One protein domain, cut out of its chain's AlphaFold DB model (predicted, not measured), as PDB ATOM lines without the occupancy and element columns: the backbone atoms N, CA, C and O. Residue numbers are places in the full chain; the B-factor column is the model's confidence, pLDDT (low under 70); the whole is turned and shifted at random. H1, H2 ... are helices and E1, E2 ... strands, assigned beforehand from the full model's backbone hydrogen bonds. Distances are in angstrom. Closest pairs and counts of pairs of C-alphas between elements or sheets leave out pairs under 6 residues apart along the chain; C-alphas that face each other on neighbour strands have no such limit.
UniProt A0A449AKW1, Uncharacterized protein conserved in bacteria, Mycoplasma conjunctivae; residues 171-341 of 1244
ATOM      1  N   ILE A 171     -94.491   1.766 -38.186       51.81
ATOM      2  CA  ILE A 171     -93.932   2.693 -37.169       51.81
ATOM      3  C   ILE A 171     -92.910   3.669 -37.820       51.81
ATOM      4  O   ILE A 171     -92.484   4.658 -37.227       51.81
ATOM      5  N   LEU A 172     -92.516   3.408 -39.070       47.88
ATOM      6  CA  LEU A 172     -91.322   3.959 -39.716       47.88
ATOM      7  C   LEU A 172     -91.648   5.173 -40.606       47.88
ATOM      8  O   LEU A 172     -91.784   5.047 -41.824       47.88
ATOM      9  N   ALA A 173     -91.842   6.341 -39.977       47.59
ATOM     10  CA  ALA A 173     -92.035   7.615 -40.686       47.59
ATOM     11  C   ALA A 173     -91.610   8.897 -39.916       47.59
ATOM     12  O   ALA A 173     -92.050   9.991 -40.270       47.59
ATOM     13  N   SER A 174     -90.792   8.809 -38.854       57.34
ATOM     14  CA  SER A 174     -90.184   9.984 -38.164       57.34
ATOM     15  C   SER A 174     -89.050   9.600 -37.185       57.34
ATOM     16  O   SER A 174     -88.864  10.209 -36.133       57.34
ATOM     17  N   GLU A 175     -88.305   8.546 -37.521       63.41
ATOM     18  CA  GLU A 175     -87.755   7.574 -36.552       63.41
ATOM     19  C   GLU A 175     -86.630   8.027 -35.611       63.41
ATOM     20  O   GLU A 175     -86.352   7.315 -34.646       63.41
ATOM     21  N   PHE A 176     -85.933   9.133 -35.889       72.50
ATOM     22  CA  PHE A 176     -84.681   9.447 -35.193       72.50
ATOM     23  C   PHE A 176     -84.498  10.948 -34.947       72.50
ATOM     24  O   PHE A 176     -84.401  11.737 -35.889       72.50
ATOM     25  N   SER A 177     -84.404  11.348 -33.678       81.19
ATOM     26  CA  SER A 177     -84.195  12.746 -33.283       81.19
ATOM     27  C   SER A 177     -82.987  12.955 -32.363       81.19
ATOM     28  O   SER A 177     -82.467  12.019 -31.753       81.19
ATOM     29  N   ASN A 178     -82.568  14.220 -32.207       78.44
ATOM     30  CA  ASN A 178     -81.526  14.642 -31.253       78.44
ATOM     31  C   ASN A 178     -81.914  14.431 -29.770       78.44
ATOM     32  O   ASN A 178     -81.112  14.739 -28.896       78.44
ATOM     33  N   GLN A 179     -83.128  13.947 -29.476       83.81
ATOM     34  CA  GLN A 179     -83.520  13.505 -28.135       83.81
ATOM     35  C   GLN A 179     -83.149  12.033 -27.873       83.81
ATOM     36  O   GLN A 179     -83.331  11.558 -26.756       83.81
ATOM     37  N   SER A 180     -82.628  11.312 -28.874       88.69
ATOM     38  CA  SER A 180     -82.095   9.957 -28.691       88.69
ATOM     39  C   SER A 180     -80.822  10.002 -27.845       88.69
ATOM     40  O   SER A 180     -80.013  10.926 -27.981       88.69
ATOM     41  N   THR A 181     -80.624   8.998 -26.991       92.19
ATOM     42  CA  THR A 181     -79.556   8.990 -25.982       92.19
ATOM     43  C   THR A 181     -78.829   7.651 -25.879       92.19
ATOM     44  O   THR A 181     -79.367   6.596 -26.204       92.19
ATOM     45  N   ILE A 182     -77.580   7.673 -25.413       92.19
ATOM     46  CA  ILE A 182     -76.846   6.471 -24.989       92.19
ATOM     47  C   ILE A 182     -76.997   6.372 -23.472       92.19
ATOM     48  O   ILE A 182     -76.490   7.239 -22.759       92.19
ATOM     49  N   LYS A 183     -77.678   5.340 -22.958       87.25
ATOM     50  CA  LYS A 183     -77.772   5.117 -21.503       87.25
ATOM     51  C   LYS A 183     -76.530   4.375 -21.019       87.25
ATOM     52  O   LYS A 183     -76.233   3.294 -21.520       87.25
ATOM     53  N   ILE A 184     -75.828   4.910 -20.019       85.50
ATOM     54  CA  ILE A 184     -74.702   4.200 -19.400       85.50
ATOM     55  C   ILE A 184     -75.202   3.131 -18.420       85.50
ATOM     56  O   ILE A 184     -75.772   3.437 -17.368       85.50
ATOM     57  N   ASN A 185     -74.865   1.869 -18.690       81.62
ATOM     58  CA  ASN A 185     -74.841   0.833 -17.666       81.62
ATOM     59  C   ASN A 185     -73.704   1.134 -16.673       81.62
ATOM     60  O   ASN A 185     -72.528   0.869 -16.937       81.62
ATOM     61  N   ARG A 186     -74.057   1.663 -15.494       75.94
ATOM     62  CA  ARG A 186     -73.079   2.035 -14.459       75.94
ATOM     63  C   ARG A 186     -72.211   0.863 -13.969       75.94
ATOM     64  O   ARG A 186     -71.114   1.115 -13.489       75.94
ATOM     65  N   GLN A 187     -72.626  -0.398 -14.147       72.44
ATOM     66  CA  GLN A 187     -71.828  -1.579 -13.764       72.44
ATOM     67  C   GLN A 187     -70.503  -1.708 -14.536       72.44
ATOM     68  O   GLN A 187     -69.594  -2.397 -14.087       72.44
ATOM     69  N   LEU A 188     -70.369  -1.038 -15.684       69.81
ATOM     70  CA  LEU A 188     -69.145  -1.031 -16.494       69.81
ATOM     71  C   LEU A 188     -68.017  -0.186 -15.885       69.81
ATOM     72  O   LEU A 188     -66.912  -0.149 -16.434       69.81
ATOM     73  N   PHE A 189     -68.301   0.549 -14.813       74.25
ATOM     74  CA  PHE A 189     -67.379   1.456 -14.152       74.25
ATOM     75  C   PHE A 189     -67.276   1.055 -12.680       74.25
ATOM     76  O   PHE A 189     -68.272   1.013 -11.965       74.25
ATOM     77  N   ASN A 190     -66.057   0.817 -12.195       60.16
ATOM     78  CA  ASN A 190     -65.794   0.399 -10.809       60.16
ATOM     79  C   ASN A 190     -65.934   1.574  -9.806       60.16
ATOM     80  O   ASN A 190     -65.215   1.649  -8.814       60.16
ATOM     81  N   SER A 191     -66.807   2.535 -10.103       61.53
ATOM     82  CA  SER A 191     -67.045   3.772  -9.367       61.53
ATOM     83  C   SER A 191     -68.523   4.122  -9.491       61.53
ATOM     84  O   SER A 191     -69.061   4.160 -10.595       61.53
ATOM     85  N   GLN A 192     -69.176   4.449  -8.371       65.62
ATOM     86  CA  GLN A 192     -70.560   4.939  -8.403       65.62
ATOM     87  C   GLN A 192     -70.693   6.328  -9.052       65.62
ATOM     88  O   GLN A 192     -71.809   6.739  -9.348       65.62
ATOM     89  N   VAL A 193     -69.578   7.035  -9.265       75.19
ATOM     90  CA  VAL A 193     -69.505   8.347  -9.922       75.19
ATOM     91  C   VAL A 193     -68.791   8.200 -11.262       75.19
ATOM     92  O   VAL A 193     -67.658   7.714 -11.280       75.19
ATOM     93  N   ILE A 194     -69.420   8.637 -12.355       82.56
ATOM     94  CA  ILE A 194     -68.877   8.503 -13.718       82.56
ATOM     95  C   ILE A 194     -68.806   9.882 -14.373       82.56
ATOM     96  O   ILE A 194     -69.837  10.464 -14.706       82.56
ATOM     97  N   LEU A 195     -67.594  10.404 -14.568       87.12
ATOM     98  CA  LEU A 195     -67.398  11.691 -15.237       87.12
ATOM     99  C   LEU A 195     -67.449  11.549 -16.774       87.12
ATOM    100  O   LEU A 195     -66.965  10.544 -17.310       87.12
ATOM    101  N   PRO A 196     -67.961  12.559 -17.503       90.25
ATOM    102  CA  PRO A 196     -67.906  12.641 -18.965       90.25
ATOM    103  C   PRO A 196     -66.534  12.324 -19.580       90.25
ATOM    104  O   PRO A 196     -66.461  11.602 -20.575       90.25
ATOM    105  N   SER A 197     -65.439  12.790 -18.973       82.69
ATOM    106  CA  SER A 197     -64.060  12.497 -19.393       82.69
ATOM    107  C   SER A 197     -63.662  11.021 -19.239       82.69
ATOM    108  O   SER A 197     -62.911  10.495 -20.061       82.69
ATOM    109  N   GLN A 198     -64.200  10.315 -18.238       82.50
ATOM    110  CA  GLN A 198     -63.971   8.876 -18.044       82.50
ATOM    111  C   GLN A 198     -64.746   8.040 -19.071       82.50
ATOM    112  O   GLN A 198     -64.226   7.043 -19.574       82.50
ATOM    113  N   PHE A 199     -65.969   8.458 -19.415       89.50
ATOM    114  CA  PHE A 199     -66.727   7.875 -20.525       89.50
ATOM    115  C   PHE A 199     -66.016   8.103 -21.867       89.50
ATOM    116  O   PHE A 199     -65.816   7.147 -22.613       89.50
ATOM    117  N   LEU A 200     -65.582   9.341 -22.139       88.19
ATOM    118  CA  LEU A 200     -64.904   9.754 -23.372       88.19
ATOM    119  C   LEU A 200     -63.758   8.808 -23.752       88.19
ATOM    120  O   LEU A 200     -63.751   8.275 -24.861       88.19
ATOM    121  N   VAL A 201     -62.801   8.591 -22.841       83.88
ATOM    122  CA  VAL A 201     -61.621   7.769 -23.151       83.88
ATOM    123  C   VAL A 201     -62.007   6.296 -23.292       83.88
ATOM    124  O   VAL A 201     -61.656   5.673 -24.291       83.88
ATOM    125  N   LYS A 202     -62.823   5.751 -22.375       86.81
ATOM    126  CA  LYS A 202     -63.234   4.339 -22.436       86.81
ATOM    127  C   LYS A 202     -64.040   4.015 -23.705       86.81
ATOM    128  O   LYS A 202     -63.927   2.905 -24.226       86.81
ATOM    129  N   PHE A 203     -64.830   4.963 -24.218       91.25
ATOM    130  CA  PHE A 203     -65.558   4.801 -25.479       91.25
ATOM    131  C   PHE A 203     -64.608   4.796 -26.682       91.25
ATOM    132  O   PHE A 203     -64.716   3.915 -27.535       91.25
ATOM    133  N   GLN A 204     -63.650   5.730 -26.742       85.81
ATOM    134  CA  GLN A 204     -62.668   5.765 -27.833       85.81
ATOM    135  C   GLN A 204     -61.750   4.535 -27.836       85.81
ATOM    136  O   GLN A 204     -61.546   3.954 -28.902       85.81
ATOM    137  N   ASP A 205     -61.266   4.087 -26.673       86.00
ATOM    138  CA  ASP A 205     -60.416   2.895 -26.549       86.00
ATOM    139  C   ASP A 205     -61.139   1.621 -27.017       86.00
ATOM    140  O   ASP A 205     -60.573   0.808 -27.755       86.00
ATOM    141  N   LEU A 206     -62.411   1.446 -26.633       89.12
ATOM    142  CA  LEU A 206     -63.209   0.305 -27.082       89.12
ATOM    143  C   LEU A 206     -63.462   0.354 -28.593       89.12
ATOM    144  O   LEU A 206     -63.264  -0.654 -29.274       89.12
ATOM    145  N   PHE A 207     -63.859   1.516 -29.115       89.44
ATOM    146  CA  PHE A 207     -64.118   1.706 -30.539       89.44
ATOM    147  C   PHE A 207     -62.856   1.426 -31.376       89.44
ATOM    148  O   PHE A 207     -62.892   0.645 -32.327       89.44
ATOM    149  N   ALA A 208     -61.707   1.980 -30.974       84.44
ATOM    150  CA  ALA A 208     -60.414   1.744 -31.619       84.44
ATOM    151  C   ALA A 208     -59.995   0.263 -31.564       84.44
ATOM    152  O   ALA A 208     -59.509  -0.281 -32.556       84.44
ATOM    153  N   SER A 209     -60.235  -0.420 -30.438       84.62
ATOM    154  CA  SER A 209     -59.979  -1.859 -30.282       84.62
ATOM    155  C   SER A 209     -60.823  -2.712 -31.240       84.62
ATOM    156  O   SER A 209     -60.323  -3.683 -31.811       84.62
ATOM    157  N   GLN A 210     -62.086  -2.343 -31.472       85.81
ATOM    158  CA  GLN A 210     -62.948  -3.017 -32.448       85.81
ATOM    159  C   GLN A 210     -62.510  -2.739 -33.899       85.81
ATOM    160  O   GLN A 210     -62.388  -3.679 -34.685       85.81
ATOM    161  N   VAL A 211     -62.159  -1.491 -34.237       85.25
ATOM    162  CA  VAL A 211     -61.580  -1.134 -35.551       85.25
ATOM    163  C   VAL A 211     -60.281  -1.903 -35.829       85.25
ATOM    164  O   VAL A 211     -60.093  -2.407 -36.937       85.25
ATOM    165  N   ALA A 212     -59.397  -2.054 -34.838       80.75
ATOM    166  CA  ALA A 212     -58.144  -2.799 -34.989       80.75
ATOM    167  C   ALA A 212     -58.371  -4.299 -35.270       80.75
ATOM    168  O   ALA A 212     -57.678  -4.876 -36.110       80.75
ATOM    169  N   LYS A 213     -59.373  -4.921 -34.627       82.94
ATOM    170  CA  LYS A 213     -59.774  -6.316 -34.898       82.94
ATOM    171  C   LYS A 213     -60.269  -6.491 -36.335       82.94
ATOM    172  O   LYS A 213     -59.778  -7.360 -37.050       82.94
ATOM    173  N   GLU A 214     -61.182  -5.632 -36.782       80.50
ATOM    174  CA  GLU A 214     -61.829  -5.744 -38.100       80.50
ATOM    175  C   GLU A 214     -60.928  -5.401 -39.301       80.50
ATOM    176  O   GLU A 214     -61.276  -5.722 -40.444       80.50
ATOM    177  N   THR A 215     -59.769  -4.778 -39.055       76.44
ATOM    178  CA  THR A 215     -58.780  -4.370 -40.072       76.44
ATOM    179  C   THR A 215     -57.537  -5.265 -40.141       76.44
ATOM    180  O   THR A 215     -56.709  -5.077 -41.030       76.44
ATOM    181  N   ASN A 216     -57.386  -6.249 -39.241       66.31
ATOM    182  CA  ASN A 216     -56.178  -7.082 -39.100       66.31
ATOM    183  C   ASN A 216     -54.862  -6.289 -38.905       66.31
ATOM    184  O   ASN A 216     -53.768  -6.808 -39.154       66.31
ATOM    185  N   LEU A 217     -54.938  -5.039 -38.436       60.81
ATOM    186  CA  LEU A 217     -53.756  -4.259 -38.079       60.81
ATOM    187  C   LEU A 217     -53.066  -4.910 -36.871       60.81
ATOM    188  O   LEU A 217     -53.673  -5.106 -35.817       60.81
ATOM    189  N   LYS A 218     -51.782  -5.259 -37.015       47.06
ATOM    190  CA  LYS A 218     -51.008  -5.893 -35.937       47.06
ATOM    191  C   LYS A 218     -50.990  -4.984 -34.704       47.06
ATOM    192  O   LYS A 218     -50.472  -3.873 -34.771       47.06
ATOM    193  N   GLN A 219     -51.445  -5.501 -33.559       43.94
ATOM    194  CA  GLN A 219     -51.520  -4.768 -32.282       43.94
ATOM    195  C   GLN A 219     -50.186  -4.129 -31.831       43.94
ATOM    196  O   GLN A 219     -50.192  -3.206 -31.028       43.94
ATOM    197  N   GLY A 220     -49.043  -4.567 -32.370       36.00
ATOM    198  CA  GLY A 220     -47.713  -4.051 -32.033       36.00
ATOM    199  C   GLY A 220     -47.372  -2.621 -32.489       36.00
ATOM    200  O   GLY A 220     -46.275  -2.175 -32.173       36.00
ATOM    201  N   SER A 221     -48.243  -1.900 -33.212       37.16
ATOM    202  CA  SER A 221     -48.028  -0.469 -33.540       37.16
ATOM    203  C   SER A 221     -49.121   0.481 -33.031       37.16
ATOM    204  O   SER A 221     -49.095   1.668 -33.348       37.16
ATOM    205  N   LEU A 222     -50.072  -0.021 -32.239       40.44
ATOM    206  CA  LEU A 222     -51.049   0.769 -31.485       40.44
ATOM    207  C   LEU A 222     -50.722   0.586 -30.001       40.44
ATOM    208  O   LEU A 222     -51.226  -0.318 -29.341       40.44
ATOM    209  N   GLY A 223     -49.756   1.378 -29.530       34.31
ATOM    210  CA  GLY A 223     -49.084   1.156 -28.252       34.31
ATOM    211  C   GLY A 223     -49.977   1.366 -27.028       34.31
ATOM    212  O   GLY A 223     -50.692   2.361 -26.955       34.31
ATOM    213  N   GLU A 224     -49.835   0.446 -26.068       34.78
ATOM    214  CA  GLU A 224     -50.391   0.460 -24.707       34.78
ATOM    215  C   GLU A 224     -51.878   0.828 -24.598       34.78
ATOM    216  O   GLU A 224     -52.249   2.000 -24.538       34.78
ATOM    217  N   THR A 225     -52.723  -0.199 -24.442       33.03
ATOM    218  CA  THR A 225     -54.075  -0.054 -23.887       33.03
ATOM    219  C   THR A 225     -54.004   0.825 -22.639       33.03
ATOM    220  O   THR A 225     -53.322   0.452 -21.680       33.03
ATOM    221  N   ILE A 226     -54.689   1.974 -22.627       39.69
ATOM    222  CA  ILE A 226     -54.662   2.859 -21.461       39.69
ATOM    223  C   ILE A 226     -55.471   2.178 -20.358       39.69
ATOM    224  O   ILE A 226     -56.694   2.265 -20.290       39.69
ATOM    225  N   ASN A 227     -54.775   1.443 -19.493       35.28
ATOM    226  CA  ASN A 227     -55.385   0.715 -18.393       35.28
ATOM    227  C   ASN A 227     -55.715   1.708 -17.268       35.28
ATOM    228  O   ASN A 227     -55.004   1.802 -16.267       35.28
ATOM    229  N   ILE A 228     -56.752   2.527 -17.495       38.84
ATOM    230  CA  ILE A 228     -57.228   3.554 -16.565       38.84
ATOM    231  C   ILE A 228     -57.761   2.852 -15.317       38.84
ATOM    232  O   ILE A 228     -58.927   2.462 -15.237       38.84
ATOM    233  N   ALA A 229     -56.883   2.703 -14.326       34.12
ATOM    234  CA  ALA A 229     -57.280   2.362 -12.974       34.12
ATOM    235  C   ALA A 229     -58.353   3.371 -12.507       34.12
ATOM    236  O   ALA A 229     -58.167   4.570 -12.730       34.12
ATOM    237  N   PRO A 230     -59.438   2.946 -11.828       35.12
ATOM    238  CA  PRO A 230     -60.572   3.818 -11.469       35.12
ATOM    239  C   PRO A 230     -60.231   5.061 -10.624       35.12
ATOM    240  O   PRO A 230     -61.082   5.924 -10.413       35.12
ATOM    241  N   GLU A 231     -59.001   5.133 -10.118       35.50
ATOM    242  CA  GLU A 231     -58.485   6.140  -9.194       35.50
ATOM    243  C   GLU A 231     -57.470   7.106  -9.832       35.50
ATOM    244  O   GLU A 231     -57.075   8.077  -9.182       35.50
ATOM    245  N   SER A 232     -57.021   6.875 -11.075       36.53
ATOM    246  CA  SER A 232     -56.027   7.751 -11.699       36.53
ATOM    247  C   SER A 232     -56.630   9.115 -12.054       36.53
ATOM    248  O   SER A 232     -57.685   9.228 -12.680       36.53
ATOM    249  N   LYS A 233     -55.934  10.189 -11.659       42.62
ATOM    250  CA  LYS A 233     -56.251  11.544 -12.124       42.62
ATOM    251  C   LYS A 233     -55.970  11.616 -13.620       42.62
ATOM    252  O   LYS A 233     -54.801  11.655 -13.995       42.62
ATOM    253  N   ILE A 234     -57.014  11.683 -14.445       44.69
ATOM    254  CA  ILE A 234     -56.855  12.000 -15.867       44.69
ATOM    255  C   ILE A 234     -56.329  13.440 -15.950       44.69
ATOM    256  O   ILE A 234     -57.041  14.385 -15.607       44.69
ATOM    257  N   THR A 235     -55.059  13.618 -16.320       48.75
ATOM    258  CA  THR A 235     -54.459  14.958 -16.419       48.75
ATOM    259  C   THR A 235     -54.917  15.677 -17.688       48.75
ATOM    260  O   THR A 235     -55.406  15.052 -18.633       48.75
ATOM    261  N   LYS A 236     -54.725  17.000 -17.751       47.19
ATOM    262  CA  LYS A 236     -55.018  17.771 -18.967       47.19
ATOM    263  C   LYS A 236     -54.178  17.271 -20.147       47.19
ATOM    264  O   LYS A 236     -54.722  17.099 -21.231       47.19
ATOM    265  N   GLU A 237     -52.912  16.921 -19.917       47.03
ATOM    266  CA  GLU A 237     -52.047  16.303 -20.925       47.03
ATOM    267  C   GLU A 237     -52.529  14.906 -21.333       47.03
ATOM    268  O   GLU A 237     -52.344  14.528 -22.481       47.03
ATOM    269  N   GLN A 238     -53.163  14.128 -20.447       49.97
ATOM    270  CA  GLN A 238     -53.739  12.827 -20.813       49.97
ATOM    271  C   GLN A 238     -55.011  12.972 -21.657       49.97
ATOM    272  O   GLN A 238     -55.170  12.224 -22.621       49.97
ATOM    273  N   ILE A 239     -55.868  13.957 -21.365       52.41
ATOM    274  CA  ILE A 239     -57.003  14.314 -22.234       52.41
ATOM    275  C   ILE A 239     -56.476  14.780 -23.600       52.41
ATOM    276  O   ILE A 239     -56.900  14.264 -24.631       52.41
ATOM    277  N   GLU A 240     -55.503  15.693 -23.620       50.75
ATOM    278  CA  GLU A 240     -54.919  16.239 -24.851       50.75
ATOM    279  C   GLU A 240     -54.113  15.197 -25.648       50.75
ATOM    280  O   GLU A 240     -54.106  15.248 -26.880       50.75
ATOM    281  N   ALA A 241     -53.484  14.218 -24.988       52.84
ATOM    282  CA  ALA A 241     -52.766  13.115 -25.626       52.84
ATOM    283  C   ALA A 241     -53.708  12.034 -26.170       52.84
ATOM    284  O   ALA A 241     -53.488  11.569 -27.288       52.84
ATOM    285  N   ALA A 242     -54.775  11.669 -25.448       50.16
ATOM    286  CA  ALA A 242     -55.844  10.829 -25.996       50.16
ATOM    287  C   ALA A 242     -56.459  11.502 -27.236       50.16
ATOM    288  O   ALA A 242     -56.569  10.886 -28.291       50.16
ATOM    289  N   GLN A 243     -56.698  12.814 -27.159       46.31
ATOM    290  CA  GLN A 243     -57.092  13.659 -28.287       46.31
ATOM    291  C   GLN A 243     -55.972  13.931 -29.314       46.31
ATOM    292  O   GLN A 243     -56.197  14.755 -30.191       46.31
ATOM    293  N   THR A 244     -54.771  13.334 -29.241       44.25
ATOM    294  CA  THR A 244     -53.664  13.617 -30.191       44.25
ATOM    295  C   THR A 244     -52.940  12.379 -30.742       44.25
ATOM    296  O   THR A 244     -52.182  12.502 -31.704       44.25
ATOM    297  N   ARG A 245     -53.214  11.165 -30.249       49.44
ATOM    298  CA  ARG A 245     -52.598   9.911 -30.733       49.44
ATOM    299  C   ARG A 245     -53.170   9.369 -32.066       49.44
ATOM    300  O   ARG A 245     -53.425   8.176 -32.167       49.44
ATOM    301  N   GLN A 246     -53.308  10.213 -33.096       46.25
ATOM    302  CA  GLN A 246     -53.178   9.855 -34.528       46.25
ATOM    303  C   GLN A 246     -53.406  11.090 -35.422       46.25
ATOM    304  O   GLN A 246     -54.537  11.529 -35.610       46.25
ATOM    305  N   ALA A 247     -52.331  11.627 -36.007       38.78
ATOM    306  CA  ALA A 247     -52.401  12.711 -36.999       38.78
ATOM    307  C   ALA A 247     -51.794  12.345 -38.370       38.78
ATOM    308  O   ALA A 247     -52.083  13.016 -39.356       38.78
ATOM    309  N   GLU A 248     -50.978  11.286 -38.454       41.03
ATOM    310  CA  GLU A 248     -50.114  11.019 -39.623       41.03
ATOM    311  C   GLU A 248     -50.480   9.756 -40.430       41.03
ATOM    312  O   GLU A 248     -49.844   9.461 -41.439       41.03
ATOM    313  N   SER A 249     -51.532   9.021 -40.050       42.44
ATOM    314  CA  SER A 249     -52.047   7.887 -40.834       42.44
ATOM    315  C   SER A 249     -53.557   7.687 -40.654       42.44
ATOM    316  O   SER A 249     -54.006   6.999 -39.747       42.44
ATOM    317  N   GLN A 250     -54.358   8.280 -41.547       45.03
ATOM    318  CA  GLN A 250     -55.814   8.070 -41.632       45.03
ATOM    319  C   GLN A 250     -56.142   6.612 -42.038       45.03
ATOM    320  O   GLN A 250     -55.866   6.248 -43.182       45.03
ATOM    321  N   PRO A 251     -56.769   5.777 -41.178       47.31
ATOM    322  CA  PRO A 251     -57.153   4.398 -41.522       47.31
ATOM    323  C   PRO A 251     -58.613   4.289 -42.011       47.31
ATOM    324  O   PRO A 251     -59.085   3.209 -42.373       47.31
ATOM    325  N   THR A 252     -59.338   5.410 -41.997       47.44
ATOM    326  CA  THR A 252     -60.791   5.551 -42.204       47.44
ATOM    327  C   THR A 252     -61.284   5.092 -43.578       47.44
ATOM    328  O   THR A 252     -62.446   4.724 -43.717       47.44
ATOM    329  N   THR A 253     -60.409   5.045 -44.581       49.81
ATOM    330  CA  THR A 253     -60.722   4.659 -45.967       49.81
ATOM    331  C   THR A 253     -60.834   3.146 -46.206       49.81
ATOM    332  O   THR A 253     -61.026   2.733 -47.347       49.81
ATOM    333  N   SER A 254     -60.703   2.311 -45.164       56.38
ATOM    334  CA  SER A 254     -60.598   0.845 -45.296       56.38
ATOM    335  C   SER A 254     -61.775   0.023 -44.745       56.38
ATOM    336  O   SER A 254     -61.835  -1.181 -45.001       56.38
ATOM    337  N   LEU A 255     -62.731   0.631 -44.030       73.56
ATOM    338  CA  LEU A 255     -63.945  -0.053 -43.564       73.56
ATOM    339  C   LEU A 255     -65.128   0.219 -44.500       73.56
ATOM    340  O   LEU A 255     -65.340   1.343 -44.946       73.56
ATOM    341  N   SER A 256     -65.947  -0.807 -44.746       85.12
ATOM    342  CA  SER A 256     -67.256  -0.639 -45.384       85.12
ATOM    343  C   SER A 256     -68.269  -0.036 -44.405       85.12
ATOM    344  O   SER A 256     -68.178  -0.260 -43.197       85.12
ATOM    345  N   GLU A 257     -69.282   0.673 -44.921       82.69
ATOM    346  CA  GLU A 257     -70.337   1.290 -44.096       82.69
ATOM    347  C   GLU A 257     -70.985   0.280 -43.131       82.69
ATOM    348  O   GLU A 257     -71.181   0.594 -41.961       82.69
ATOM    349  N   ALA A 258     -71.212  -0.960 -43.579       81.94
ATOM    350  CA  ALA A 258     -71.778  -2.032 -42.758       81.94
ATOM    351  C   ALA A 258     -70.866  -2.471 -41.591       81.94
ATOM    352  O   ALA A 258     -71.364  -2.759 -40.504       81.94
ATOM    353  N   LYS A 259     -69.534  -2.487 -41.774       86.69
ATOM    354  CA  LYS A 259     -68.590  -2.751 -40.671       86.69
ATOM    355  C   LYS A 259     -68.551  -1.582 -39.688       86.69
ATOM    356  O   LYS A 259     -68.578  -1.800 -38.481       86.69
ATOM    357  N   SER A 260     -68.531  -0.350 -40.194       85.62
ATOM    358  CA  SER A 260     -68.553   0.864 -39.368       85.62
ATOM    359  C   SER A 260     -69.843   0.988 -38.546       85.62
ATOM    360  O   SER A 260     -69.781   1.390 -37.386       85.62
ATOM    361  N   PHE A 261     -70.988   0.586 -39.111       88.50
ATOM    362  CA  PHE A 261     -72.263   0.439 -38.405       88.50
ATOM    363  C   PHE A 261     -72.166  -0.590 -37.275       88.50
ATOM    364  O   PHE A 261     -72.474  -0.274 -36.128       88.50
ATOM    365  N   GLN A 262     -71.698  -1.805 -37.583       87.19
ATOM    366  CA  GLN A 262     -71.636  -2.896 -36.611       87.19
ATOM    367  C   GLN A 262     -70.727  -2.545 -35.422       87.19
ATOM    368  O   GLN A 262     -71.159  -2.661 -34.281       87.19
ATOM    369  N   ILE A 263     -69.526  -2.011 -35.676       90.94
ATOM    370  CA  ILE A 263     -68.591  -1.561 -34.629       90.94
ATOM    371  C   ILE A 263     -69.198  -0.448 -33.762       90.94
ATOM    372  O   ILE A 263     -69.042  -0.446 -32.539       90.94
ATOM    373  N   LEU A 264     -69.900   0.514 -34.369       91.88
ATOM    374  CA  LEU A 264     -70.558   1.583 -33.622       91.88
ATOM    375  C   LEU A 264     -71.664   1.024 -32.716       91.88
ATOM    376  O   LEU A 264     -71.708   1.364 -31.533       91.88
ATOM    377  N   MET A 265     -72.508   0.132 -33.240       89.25
ATOM    378  CA  MET A 265     -73.589  -0.486 -32.471       89.25
ATOM    379  C   MET A 265     -73.078  -1.434 -31.385       89.25
ATOM    380  O   MET A 265     -73.622  -1.406 -30.287       89.25
ATOM    381  N   ASP A 266     -72.014  -2.204 -31.621       89.56
ATOM    382  CA  ASP A 266     -71.399  -3.074 -30.607       89.56
ATOM    383  C   ASP A 266     -70.666  -2.270 -29.522       89.56
ATOM    384  O   ASP A 266     -70.684  -2.636 -28.344       89.56
ATOM    385  N   THR A 267     -70.060  -1.134 -29.882       92.06
ATOM    386  CA  THR A 267     -69.511  -0.178 -28.908       92.06
ATOM    387  C   THR A 267     -70.631   0.414 -28.046       92.06
ATOM    388  O   THR A 267     -70.533   0.387 -26.821       92.06
ATOM    389  N   ILE A 268     -71.731   0.886 -28.642       91.56
ATOM    390  CA  ILE A 268     -72.874   1.439 -27.894       91.56
ATOM    391  C   ILE A 268     -73.558   0.360 -27.033       91.56
ATOM    392  O   ILE A 268     -73.871   0.618 -25.869       91.56
ATOM    393  N   ALA A 269     -73.717  -0.863 -27.549       88.38
ATOM    394  CA  ALA A 269     -74.267  -2.005 -26.819       88.38
ATOM    395  C   ALA A 269     -73.439  -2.361 -25.580       88.38
ATOM    396  O   ALA A 269     -73.999  -2.627 -24.516       88.38
ATOM    397  N   TYR A 270     -72.104  -2.317 -25.688       89.88
ATOM    398  CA  TYR A 270     -71.228  -2.491 -24.531       89.88
ATOM    399  C   TYR A 270     -71.516  -1.447 -23.450       89.88
ATOM    400  O   TYR A 270     -71.545  -1.815 -22.282       89.88
ATOM    401  N   PHE A 271     -71.755  -0.179 -23.818       88.06
ATOM    402  CA  PHE A 271     -71.999   0.902 -22.855       88.06
ATOM    403  C   PHE A 271     -73.377   0.889 -22.185       88.06
ATOM    404  O   PHE A 271     -73.514   1.511 -21.132       88.06
ATOM    405  N   GLY A 272     -74.354   0.156 -22.722       83.06
ATOM    406  CA  GLY A 272     -75.725   0.085 -22.197       83.06
ATOM    407  C   GLY A 272     -76.827   0.290 -23.242       83.06
ATOM    408  O   GLY A 272     -78.003   0.223 -22.891       83.06
ATOM    409  N   GLY A 273     -76.458   0.482 -24.513       89.31
ATOM    410  CA  GLY A 273     -77.376   0.529 -25.650       89.31
ATOM    411  C   GLY A 273     -77.811   1.939 -26.064       89.31
ATOM    412  O   GLY A 273     -77.540   2.941 -25.397       89.31
ATOM    413  N   LEU A 274     -78.503   2.002 -27.203       90.00
ATOM    414  CA  LEU A 274     -79.084   3.218 -27.764       90.00
ATOM    415  C   LEU A 274     -80.572   3.317 -27.395       90.00
ATOM    416  O   LEU A 274     -81.363   2.433 -27.722       90.00
ATOM    417  N   ASN A 275     -80.965   4.391 -26.722       87.19
ATOM    418  CA  ASN A 275     -82.357   4.780 -26.524       87.19
ATOM    419  C   ASN A 275     -82.774   5.652 -27.715       87.19
ATOM    420  O   ASN A 275     -82.422   6.830 -27.789       87.19
ATOM    421  N   VAL A 276     -83.467   5.047 -28.677       84.12
ATOM    422  CA  VAL A 276     -83.910   5.707 -29.911       84.12
ATOM    423  C   VAL A 276     -85.282   6.327 -29.680       84.12
ATOM    424  O   VAL A 276     -86.192   5.651 -29.192       84.12
ATOM    425  N   VAL A 277     -85.446   7.600 -30.043       80.94
ATOM    426  CA  VAL A 277     -86.745   8.280 -29.983       80.94
ATOM    427  C   VAL A 277     -87.067   9.031 -31.273       80.94
ATOM    428  O   VAL A 277     -86.179   9.560 -31.950       80.94
ATOM    429  N   ASP A 278     -88.361   9.077 -31.587       77.19
ATOM    430  CA  ASP A 278     -88.912   9.781 -32.746       77.19
ATOM    431  C   ASP A 278     -88.781  11.317 -32.618       77.19
ATOM    432  O   ASP A 278     -88.227  11.859 -31.652       77.19
ATOM    433  N   SER A 279     -89.303  12.060 -33.598       73.25
ATOM    434  CA  SER A 279     -89.347  13.533 -33.558       73.25
ATOM    435  C   SER A 279     -90.240  14.129 -32.456       73.25
ATOM    436  O   SER A 279     -90.229  15.345 -32.268       73.25
ATOM    437  N   SER A 280     -91.020  13.304 -31.757       74.56
ATOM    438  CA  SER A 280     -91.952  13.684 -30.688       74.56
ATOM    439  C   SER A 280     -91.455  13.282 -29.289       74.56
ATOM    440  O   SER A 280     -92.085  13.653 -28.299       74.56
ATOM    441  N   GLY A 281     -90.344  12.539 -29.196       73.12
ATOM    442  CA  GLY A 281     -89.780  12.008 -27.951       73.12
ATOM    443  C   GLY A 281     -90.323  10.635 -27.527       73.12
ATOM    444  O   GLY A 281     -90.003  10.164 -26.434       73.12
ATOM    445  N   ASN A 282     -91.127   9.965 -28.361       71.56
ATOM    446  CA  ASN A 282     -91.605   8.609 -28.076       71.56
ATOM    447  C   ASN A 282     -90.512   7.581 -28.388       71.56
ATOM    448  O   ASN A 282     -89.762   7.731 -29.350       71.56
ATOM    449  N   THR A 283     -90.457   6.496 -27.614       69.50
ATOM    450  CA  THR A 283     -89.496   5.404 -27.833       69.50
ATOM    451  C   THR A 283     -89.785   4.704 -29.160       69.50
ATOM    452  O   THR A 283     -90.883   4.182 -29.355       69.50
ATOM    453  N   SER A 284     -88.798   4.691 -30.057       68.25
ATOM    454  CA  SER A 284     -88.903   4.181 -31.427       68.25
ATOM    455  C   SER A 284     -87.892   3.059 -31.683       68.25
ATOM    456  O   SER A 284     -86.951   2.849 -30.920       68.25
ATOM    457  N   LEU A 285     -88.078   2.344 -32.791       66.25
ATOM    458  CA  LEU A 285     -87.027   1.549 -33.421       66.25
ATOM    459  C   LEU A 285     -86.279   2.394 -34.461       66.25
ATOM    460  O   LEU A 285     -86.823   3.360 -34.998       66.25
ATOM    461  N   LEU A 286     -85.056   1.977 -34.788       70.12
ATOM    462  CA  LEU A 286     -84.443   2.310 -36.075       70.12
ATOM    463  C   LEU A 286     -85.175   1.523 -37.169       70.12
ATOM    464  O   LEU A 286     -85.398   0.320 -36.999       70.12
ATOM    465  N   SER A 287     -85.503   2.152 -38.301       70.19
ATOM    466  CA  SER A 287     -85.852   1.381 -39.498       70.19
ATOM    467  C   SER A 287     -84.673   0.486 -39.912       70.19
ATOM    468  O   SER A 287     -83.520   0.914 -39.789       70.19
ATOM    469  N   PRO A 288     -84.925  -0.715 -40.471       67.19
ATOM    470  CA  PRO A 288     -83.911  -1.487 -41.196       67.19
ATOM    471  C   PRO A 288     -83.181  -0.687 -42.292       67.19
ATOM    472  O   PRO A 288     -82.057  -1.030 -42.649       67.19
ATOM    473  N   ASP A 289     -83.804   0.387 -42.789       72.12
ATOM    474  CA  ASP A 289     -83.279   1.293 -43.814       72.12
ATOM    475  C   ASP A 289     -82.382   2.426 -43.261       72.12
ATOM    476  O   ASP A 289     -81.867   3.231 -44.045       72.12
ATOM    477  N   LEU A 290     -82.196   2.530 -41.936       78.25
ATOM    478  CA  LEU A 290     -81.317   3.523 -41.304       78.25
ATOM    479  C   LEU A 290     -79.931   2.948 -40.982       78.25
ATOM    480  O   LEU A 290     -79.764   2.097 -40.109       78.25
ATOM    481  N   ILE A 291     -78.904   3.508 -41.621       82.19
ATOM    482  CA  ILE A 291     -77.497   3.191 -41.379       82.19
ATOM    483  C   ILE A 291     -76.872   4.286 -40.506       82.19
ATOM    484  O   ILE A 291     -76.695   5.430 -40.924       82.19
ATOM    485  N   LEU A 292     -76.504   3.916 -39.281       89.06
ATOM    486  CA  LEU A 292     -75.692   4.715 -38.360       89.06
ATOM    487  C   LEU A 292     -74.197   4.571 -38.686       89.06
ATOM    488  O   LEU A 292     -73.678   3.463 -38.799       89.06
ATOM    489  N   THR A 293     -73.475   5.683 -38.797       89.38
ATOM    490  CA  THR A 293     -72.024   5.699 -39.045       89.38
ATOM    491  C   THR A 293     -71.305   6.676 -38.108       89.38
ATOM    492  O   THR A 293     -71.860   7.721 -37.768       89.38
ATOM    493  N   PRO A 294     -70.077   6.368 -37.655       91.56
ATOM    494  CA  PRO A 294     -69.316   7.242 -36.767       91.56
ATOM    495  C   PRO A 294     -68.886   8.521 -37.501       91.56
ATOM    496  O   PRO A 294     -68.380   8.455 -38.621       91.56
ATOM    497  N   VAL A 295     -69.022   9.686 -36.865       91.06
ATOM    498  CA  VAL A 295     -68.368  10.911 -37.352       91.06
ATOM    499  C   VAL A 295     -66.941  10.923 -36.820       91.06
ATOM    500  O   VAL A 295     -66.754  10.940 -35.608       91.06
ATOM    501  N   ALA A 296     -65.932  10.915 -37.690       84.31
ATOM    502  CA  ALA A 296     -64.534  10.998 -37.263       84.31
ATOM    503  C   ALA A 296     -64.225  12.366 -36.624       84.31
ATOM    504  O   ALA A 296     -64.627  13.409 -37.142       84.31
ATOM    505  N   GLY A 297     -63.486  12.372 -35.513       76.81
ATOM    506  CA  GLY A 297     -62.966  13.602 -34.918       76.81
ATOM    507  C   GLY A 297     -61.695  14.075 -35.625       76.81
ATOM    508  O   GLY A 297     -61.046  13.314 -36.338       76.81
ATOM    509  N   GLN A 298     -61.279  15.324 -35.381       72.06
ATOM    510  CA  GLN A 298     -60.061  15.893 -35.996       72.06
ATOM    511  C   GLN A 298     -58.782  15.082 -35.715       72.06
ATOM    512  O   GLN A 298     -57.812  15.191 -36.462       72.06
ATOM    513  N   LYS A 299     -58.773  14.314 -34.619       67.62
ATOM    514  CA  LYS A 299     -57.639  13.524 -34.117       67.62
ATOM    515  C   LYS A 299     -58.092  12.227 -33.407       67.62
ATOM    516  O   LYS A 299     -57.361  11.688 -32.582       67.62
ATOM    517  N   SER A 300     -59.320  11.761 -33.660       70.69
ATOM    518  CA  SER A 300     -59.924  10.603 -32.981       70.69
ATOM    519  C   SER A 300     -60.832   9.805 -33.919       70.69
ATOM    520  O   SER A 300     -61.501  10.376 -34.779       70.69
ATOM    521  N   TYR A 301     -60.903   8.484 -33.725       73.44
ATOM    522  CA  TYR A 301     -61.725   7.581 -34.548       73.44
ATOM    523  C   TYR A 301     -63.218   7.951 -34.580       73.44
ATOM    524  O   TYR A 301     -63.894   7.694 -35.573       73.44
ATOM    525  N   ILE A 302     -63.716   8.573 -33.509       86.00
ATOM    526  CA  ILE A 302     -65.063   9.130 -33.412       86.00
ATOM    527  C   ILE A 302     -65.023  10.467 -32.656       86.00
ATOM    528  O   ILE A 302     -64.215  10.652 -31.738       86.00
ATOM    529  N   GLN A 303     -65.863  11.419 -33.057       91.06
ATOM    530  CA  GLN A 303     -66.061  12.696 -32.384       91.06
ATOM    531  C   GLN A 303     -66.996  12.502 -31.184       91.06
ATOM    532  O   GLN A 303     -68.134  12.049 -31.317       91.06
ATOM    533  N   ILE A 304     -66.509  12.892 -30.009       89.69
ATOM    534  CA  ILE A 304     -67.258  12.891 -28.753       89.69
ATOM    535  C   ILE A 304     -66.960  14.212 -28.047       89.69
ATOM    536  O   ILE A 304     -65.795  14.577 -27.885       89.69
ATOM    537  N   ASN A 305     -68.004  14.920 -27.626       89.19
ATOM    538  CA  ASN A 305     -67.900  16.141 -26.830       89.19
ATOM    539  C   ASN A 305     -68.209  15.780 -25.366       89.19
ATOM    540  O   ASN A 305     -69.148  15.023 -25.129       89.19
ATOM    541  N   ALA A 306     -67.454  16.292 -24.391       89.31
ATOM    542  CA  ALA A 306     -67.621  15.962 -22.970       89.31
ATOM    543  C   ALA A 306     -67.270  17.161 -22.071       89.31
ATOM    544  O   ALA A 306     -66.287  17.853 -22.343       89.31
ATOM    545  N   ASN A 307     -68.043  17.393 -21.004       86.62
ATOM    546  CA  ASN A 307     -67.819  18.472 -20.039       86.62
ATOM    547  C   ASN A 307     -68.108  18.027 -18.593       86.62
ATOM    548  O   ASN A 307     -69.254  17.969 -18.153       86.62
ATOM    549  N   ASP A 308     -67.057  17.793 -17.807       83.00
ATOM    550  CA  ASP A 308     -67.186  17.331 -16.417       83.00
ATOM    551  C   ASP A 308     -67.879  18.346 -15.478       83.00
ATOM    552  O   ASP A 308     -68.346  17.964 -14.405       83.00
ATOM    553  N   GLN A 309     -67.971  19.632 -15.850       76.62
ATOM    554  CA  GLN A 309     -68.572  20.672 -14.999       76.62
ATOM    555  C   GLN A 309     -70.104  20.591 -14.945       76.62
ATOM    556  O   GLN A 309     -70.687  20.704 -13.861       76.62
ATOM    557  N   ASP A 310     -70.747  20.369 -16.098       83.94
ATOM    558  CA  ASP A 310     -72.201  20.187 -16.221       83.94
ATOM    559  C   ASP A 310     -72.622  18.706 -16.263       83.94
ATOM    560  O   ASP A 310     -73.787  18.399 -16.023       83.94
ATOM    561  N   GLY A 311     -71.672  17.782 -16.456       87.38
ATOM    562  CA  GLY A 311     -71.918  16.339 -16.499       87.38
ATOM    563  C   GLY A 311     -72.389  15.834 -17.862       87.38
ATOM    564  O   GLY A 311     -72.805  14.682 -17.964       87.38
ATOM    565  N   SER A 312     -72.335  16.659 -18.909       91.69
ATOM    566  CA  SER A 312     -72.770  16.276 -20.250       91.69
ATOM    567  C   SER A 312     -71.679  15.556 -21.045       91.69
ATOM    568  O   SER A 312     -70.496  15.904 -21.004       91.69
ATOM    569  N   ALA A 313     -72.093  14.577 -21.848       93.88
ATOM    570  CA  ALA A 313     -71.344  14.148 -23.023       93.88
ATOM    571  C   ALA A 313     -72.291  13.912 -24.205       93.88
ATOM    572  O   ALA A 313     -73.492  13.701 -24.024       93.88
ATOM    573  N   SER A 314     -71.745  13.941 -25.418       94.62
ATOM    574  CA  SER A 314     -72.451  13.572 -26.644       94.62
ATOM    575  C   SER A 314     -71.529  12.882 -27.644       94.62
ATOM    576  O   SER A 314     -70.376  13.281 -27.805       94.62
ATOM    577  N   VAL A 315     -72.043  11.863 -28.332       94.12
ATOM    578  CA  VAL A 315     -71.353  11.129 -29.404       94.12
ATOM    579  C   VAL A 315     -71.917  11.578 -30.753       94.12
ATOM    580  O   VAL A 315     -73.132  11.564 -30.948       94.12
ATOM    581  N   ALA A 316     -71.055  11.980 -31.687       93.31
ATOM    582  CA  ALA A 316     -71.484  12.417 -33.012       93.31
ATOM    583  C   ALA A 316     -71.658  11.216 -33.960       93.31
ATOM    584  O   ALA A 316     -70.704  10.494 -34.266       93.31
ATOM    585  N   ILE A 317     -72.887  11.020 -34.436       92.50
ATOM    586  CA  ILE A 317     -73.276   9.912 -35.317       92.50
ATOM    587  C   ILE A 317     -73.931  10.477 -36.578       92.50
ATOM    588  O   ILE A 317     -74.808  11.335 -36.511       92.50
ATOM    589  N   ASN A 318     -73.504   9.987 -37.735       90.31
ATOM    590  CA  ASN A 318     -74.082  10.287 -39.034       90.31
ATOM    591  C   ASN A 318     -75.127   9.216 -39.394       90.31
ATOM    592  O   ASN A 318     -74.785   8.049 -39.587       90.31
ATOM    593  N   VAL A 319     -76.394   9.622 -39.461       88.62
ATOM    594  CA  VAL A 319     -77.552   8.793 -39.822       88.62
ATOM    595  C   VAL A 319     -77.798   8.926 -41.319       88.62
ATOM    596  O   VAL A 319     -77.938  10.046 -41.811       88.62
ATOM    597  N   LYS A 320     -77.888   7.802 -42.029       84.56
ATOM    598  CA  LYS A 320     -78.125   7.719 -43.475       84.56
ATOM    599  C   LYS A 320     -79.352   6.847 -43.757       84.56
ATOM    600  O   LYS A 320     -79.432   5.752 -43.212       84.56
ATOM    601  N   ASN A 321     -80.288   7.303 -44.589       81.38
ATOM    602  CA  ASN A 321     -81.483   6.527 -44.964       81.38
ATOM    603  C   ASN A 321     -81.316   5.766 -46.297       81.38
ATOM    604  O   ASN A 321     -80.330   5.966 -47.012       81.38
ATOM    605  N   ALA A 322     -82.295   4.930 -46.669       75.19
ATOM    606  CA  ALA A 322     -82.305   4.199 -47.946       75.19
ATOM    607  C   ALA A 322     -82.229   5.107 -49.192       75.19
ATOM    608  O   ALA A 322     -81.721   4.691 -50.231       75.19
ATOM    609  N   GLN A 323     -82.684   6.361 -49.099       78.38
ATOM    610  CA  GLN A 323     -82.554   7.368 -50.159       78.38
ATOM    611  C   GLN A 323     -81.142   7.992 -50.230       78.38
ATOM    612  O   GLN A 323     -80.884   8.836 -51.087       78.38
ATOM    613  N   GLY A 324     -80.224   7.602 -49.340       77.69
ATOM    614  CA  GLY A 324     -78.848   8.096 -49.271       77.69
ATOM    615  C   GLY A 324     -78.693   9.484 -48.644       77.69
ATOM    616  O   GLY A 324     -77.580  10.013 -48.630       77.69
ATOM    617  N   LEU A 325     -79.768  10.078 -48.114       79.94
ATOM    618  CA  LEU A 325     -79.705  11.343 -47.381       79.94
ATOM    619  C   LEU A 325     -79.045  11.102 -46.022       79.94
ATOM    620  O   LEU A 325     -79.406  10.161 -45.316       79.94
ATOM    621  N   SER A 326     -78.082  11.955 -45.672       85.06
ATOM    622  CA  SER A 326     -77.189  11.775 -44.526       85.06
ATOM    623  C   SER A 326     -77.200  13.013 -43.626       85.06
ATOM    624  O   SER A 326     -77.055  14.131 -44.124       85.06
ATOM    625  N   GLN A 327     -77.349  12.834 -42.311       86.81
ATOM    626  CA  GLN A 327     -77.358  13.922 -41.328       86.81
ATOM    627  C   GLN A 327     -76.603  13.529 -40.051       86.81
ATOM    628  O   GLN A 327     -76.769  12.429 -39.528       86.81
ATOM    629  N   VAL A 328     -75.815  14.463 -39.511       89.25
ATOM    630  CA  VAL A 328     -75.124  14.303 -38.223       89.25
ATOM    631  C   VAL A 328     -76.036  14.690 -37.059       89.25
ATOM    632  O   VAL A 328     -76.640  15.763 -37.059       89.25
ATOM    633  N   TYR A 329     -76.068  13.832 -36.043       89.88
ATOM    634  CA  TYR A 329     -76.744  14.016 -34.762       89.88
ATOM    635  C   TYR A 329     -75.711  13.925 -33.630       89.88
ATOM    636  O   TYR A 329     -74.772  13.131 -33.706       89.88
ATOM    637  N   ASN A 330     -75.879  14.724 -32.574       91.75
ATOM    638  CA  ASN A 330     -75.046  14.646 -31.368       91.75
ATOM    639  C   ASN A 330     -75.854  13.943 -30.274       91.75
ATOM    640  O   ASN A 330     -76.663  14.572 -29.596       91.75
ATOM    641  N   ILE A 331     -75.657  12.634 -30.140       92.75
ATOM    642  CA  ILE A 331     -76.437  11.763 -29.256       92.75
ATOM    643  C   ILE A 331     -75.959  11.955 -27.824       92.75
ATOM    644  O   ILE A 331     -74.807  11.645 -27.518       92.75
ATOM    645  N   ALA A 332     -76.819  12.497 -26.963       93.75
ATOM    646  CA  ALA A 332     -76.470  12.779 -25.574       93.75
ATOM    647  C   ALA A 332     -76.286  11.484 -24.765       93.75
ATOM    648  O   ALA A 332     -76.888  10.450 -25.055       93.75
ATOM    649  N   VAL A 333     -75.433  11.539 -23.745       94.06
ATOM    650  CA  VAL A 333     -75.067  10.377 -22.930       94.06
ATOM    651  C   VAL A 333     -75.683  10.515 -21.539       94.06
ATOM    652  O   VAL A 333     -75.352  11.429 -20.785       94.06
ATOM    653  N   GLU A 334     -76.593   9.606 -21.206       90.69
ATOM    654  CA  GLU A 334     -77.314   9.572 -19.935       90.69
ATOM    655  C   GLU A 334     -76.562   8.784 -18.859       90.69
ATOM    656  O   GLU A 334     -75.858   7.809 -19.130       90.69
ATOM    657  N   GLY A 335     -76.782   9.165 -17.599       86.38
ATOM    658  CA  GLY A 335     -76.231   8.455 -16.445       86.38
ATOM    659  C   GLY A 335     -74.818   8.881 -16.045       86.38
ATOM    660  O   GLY A 335     -74.234   8.221 -15.188       86.38
ATOM    661  N   LEU A 336     -74.294   9.979 -16.595       89.62
ATOM    662  CA  LEU A 336     -73.075  10.658 -16.136       89.62
ATOM    663  C   LEU A 336     -73.332  11.505 -14.872       89.62
ATOM    664  O   LEU A 336     -74.475  11.827 -14.548       89.62
ATOM    665  N   ASP A 337     -72.270  11.847 -14.140       88.56
ATOM    666  CA  ASP A 337     -72.298  12.745 -12.979       88.56
ATOM    667  C   ASP A 337     -71.492  14.025 -13.260       88.56
ATOM    668  O   ASP A 337     -70.429  13.982 -13.879       88.56
ATOM    669  N   SER A 338     -71.969  15.168 -12.759       84.62
ATOM    670  CA  SER A 338     -71.289  16.465 -12.862       84.62
ATOM    671  C   SER A 338     -70.473  16.790 -11.611       84.62
ATOM    672  O   SER A 338     -70.875  16.452 -10.495       84.62
ATOM    673  N   ILE A 339     -69.354  17.508 -11.764       73.06
ATOM    674  CA  ILE A 339     -68.560  18.030 -10.635       73.06
ATOM    675  C   ILE A 339     -69.448  18.861  -9.697       73.06
ATOM    676  O   ILE A 339     -69.405  18.662  -8.482       73.06
ATOM    677  N   SER A 340     -70.311  19.707 -10.264       72.31
ATOM    678  CA  SER A 340     -71.284  20.525  -9.530       72.31
ATOM    679  C   SER A 340     -72.243  19.667  -8.687       72.31
ATOM    680  O   SER A 340     -72.356  19.856  -7.479       72.31
ATOM    681  N   GLY A 341     -72.862  18.639  -9.280       70.94
ATOM    682  CA  GLY A 341     -73.787  17.745  -8.576       70.94
ATOM    683  C   GLY A 341     -73.107  16.827  -7.551       70.94
ATOM    684  O   GLY A 341     -73.745  16.383  -6.598       70.94
TER     685      GLY A 341
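What this domain is: This is residues 171 to 341 of the 1244 residues of the protein "Uncharacterized protein conserved in bacteria" of Mycoplasma conjunctivae (UniProt A0A449AKW1). A strongly twisted sheet of five strands has two helices, H1 and H3, packed on one face, while the short helix H2 sits off to the side on a long loop excursion, away from the sheet. The long antiparallel strands E4 and E5 make the sheet's middle, with short E2 and E3 on one side of E4 and short E1 beside E5. There are 171 printed residues, with three named helices and five named strands: along the chain E1 comes first, then the three helices, then the other four strands; the sheet is branched and mixed, its neighbour pairs being E1 and E5, parallel, and E2 and E4, E3 and E4, and E4 and E5, antiparallel. The class is mixed, helices and strands, with under half of the residues in named elements. The whole is compact, with a radius of gyration of the C-alphas of 16.3 A and spans of 46 by 42 by 25 A.

How they stand to each other: E1, residues 181 to 183, is an edge strand parallel to E5, residues 326 to 334, with N 182 and O 332 2.9 A apart, within hydrogen-bond range. H1, residues 196 to 215, is on the sheet at a height of 11.0 A and runs along the strands, at 1 degrees to E3, residues 304 to 307, on the local plane. H2, residues 236 to 242, is not on the sheet; it is close to H1 but not clearly touching, the closest C-alphas being those of Val 201 and Ala 242, 7.1 A apart. H3, residues 257 to 271, is on the same face as H1, at a height of 8.3 A, and runs across the strands, at 74 degrees to E2, residues 291 to 294, on the local plane. H1 and H3 touch, opposite ways at a steep tilt of 41 degrees, with the C-alphas of Phe 207 and Thr 267 closest at 5.9 A. E3, E4, residues 312 to 320, and E5 form a meander, each strand the antiparallel neighbour of the one before, through two hairpins: N 305 and O 314 are 2.9 A apart, and N 319 and O 327 2.8 A. E2 is antiparallel to E4, with N 293 and O 318 2.8 A apart. In H1, H2 and H3 every O i to N i+4 pair is within hydrogen-bond range.

Where its parts are: E1 begins at C-alpha 181 (-79.556, 8.990, -25.982). H1 spans 28.6 A, H3 21.3 A, E4 25.3 A and E5 24.7 A. E5 ends at C-alpha 334 (-77.314, 9.572, -19.935).

The domain as a whole: The C-alphas of Gly 220 and Ser 280, the two farthest apart, are 47.7 A apart. The printed part has no cut. The four links from E1 to H1, H1 to H2, H2 to H3 and H3 to E2 are long. The mean pLDDT of the printed part is 73.4, and 53 residues are under 70, among them residues 216 to 254.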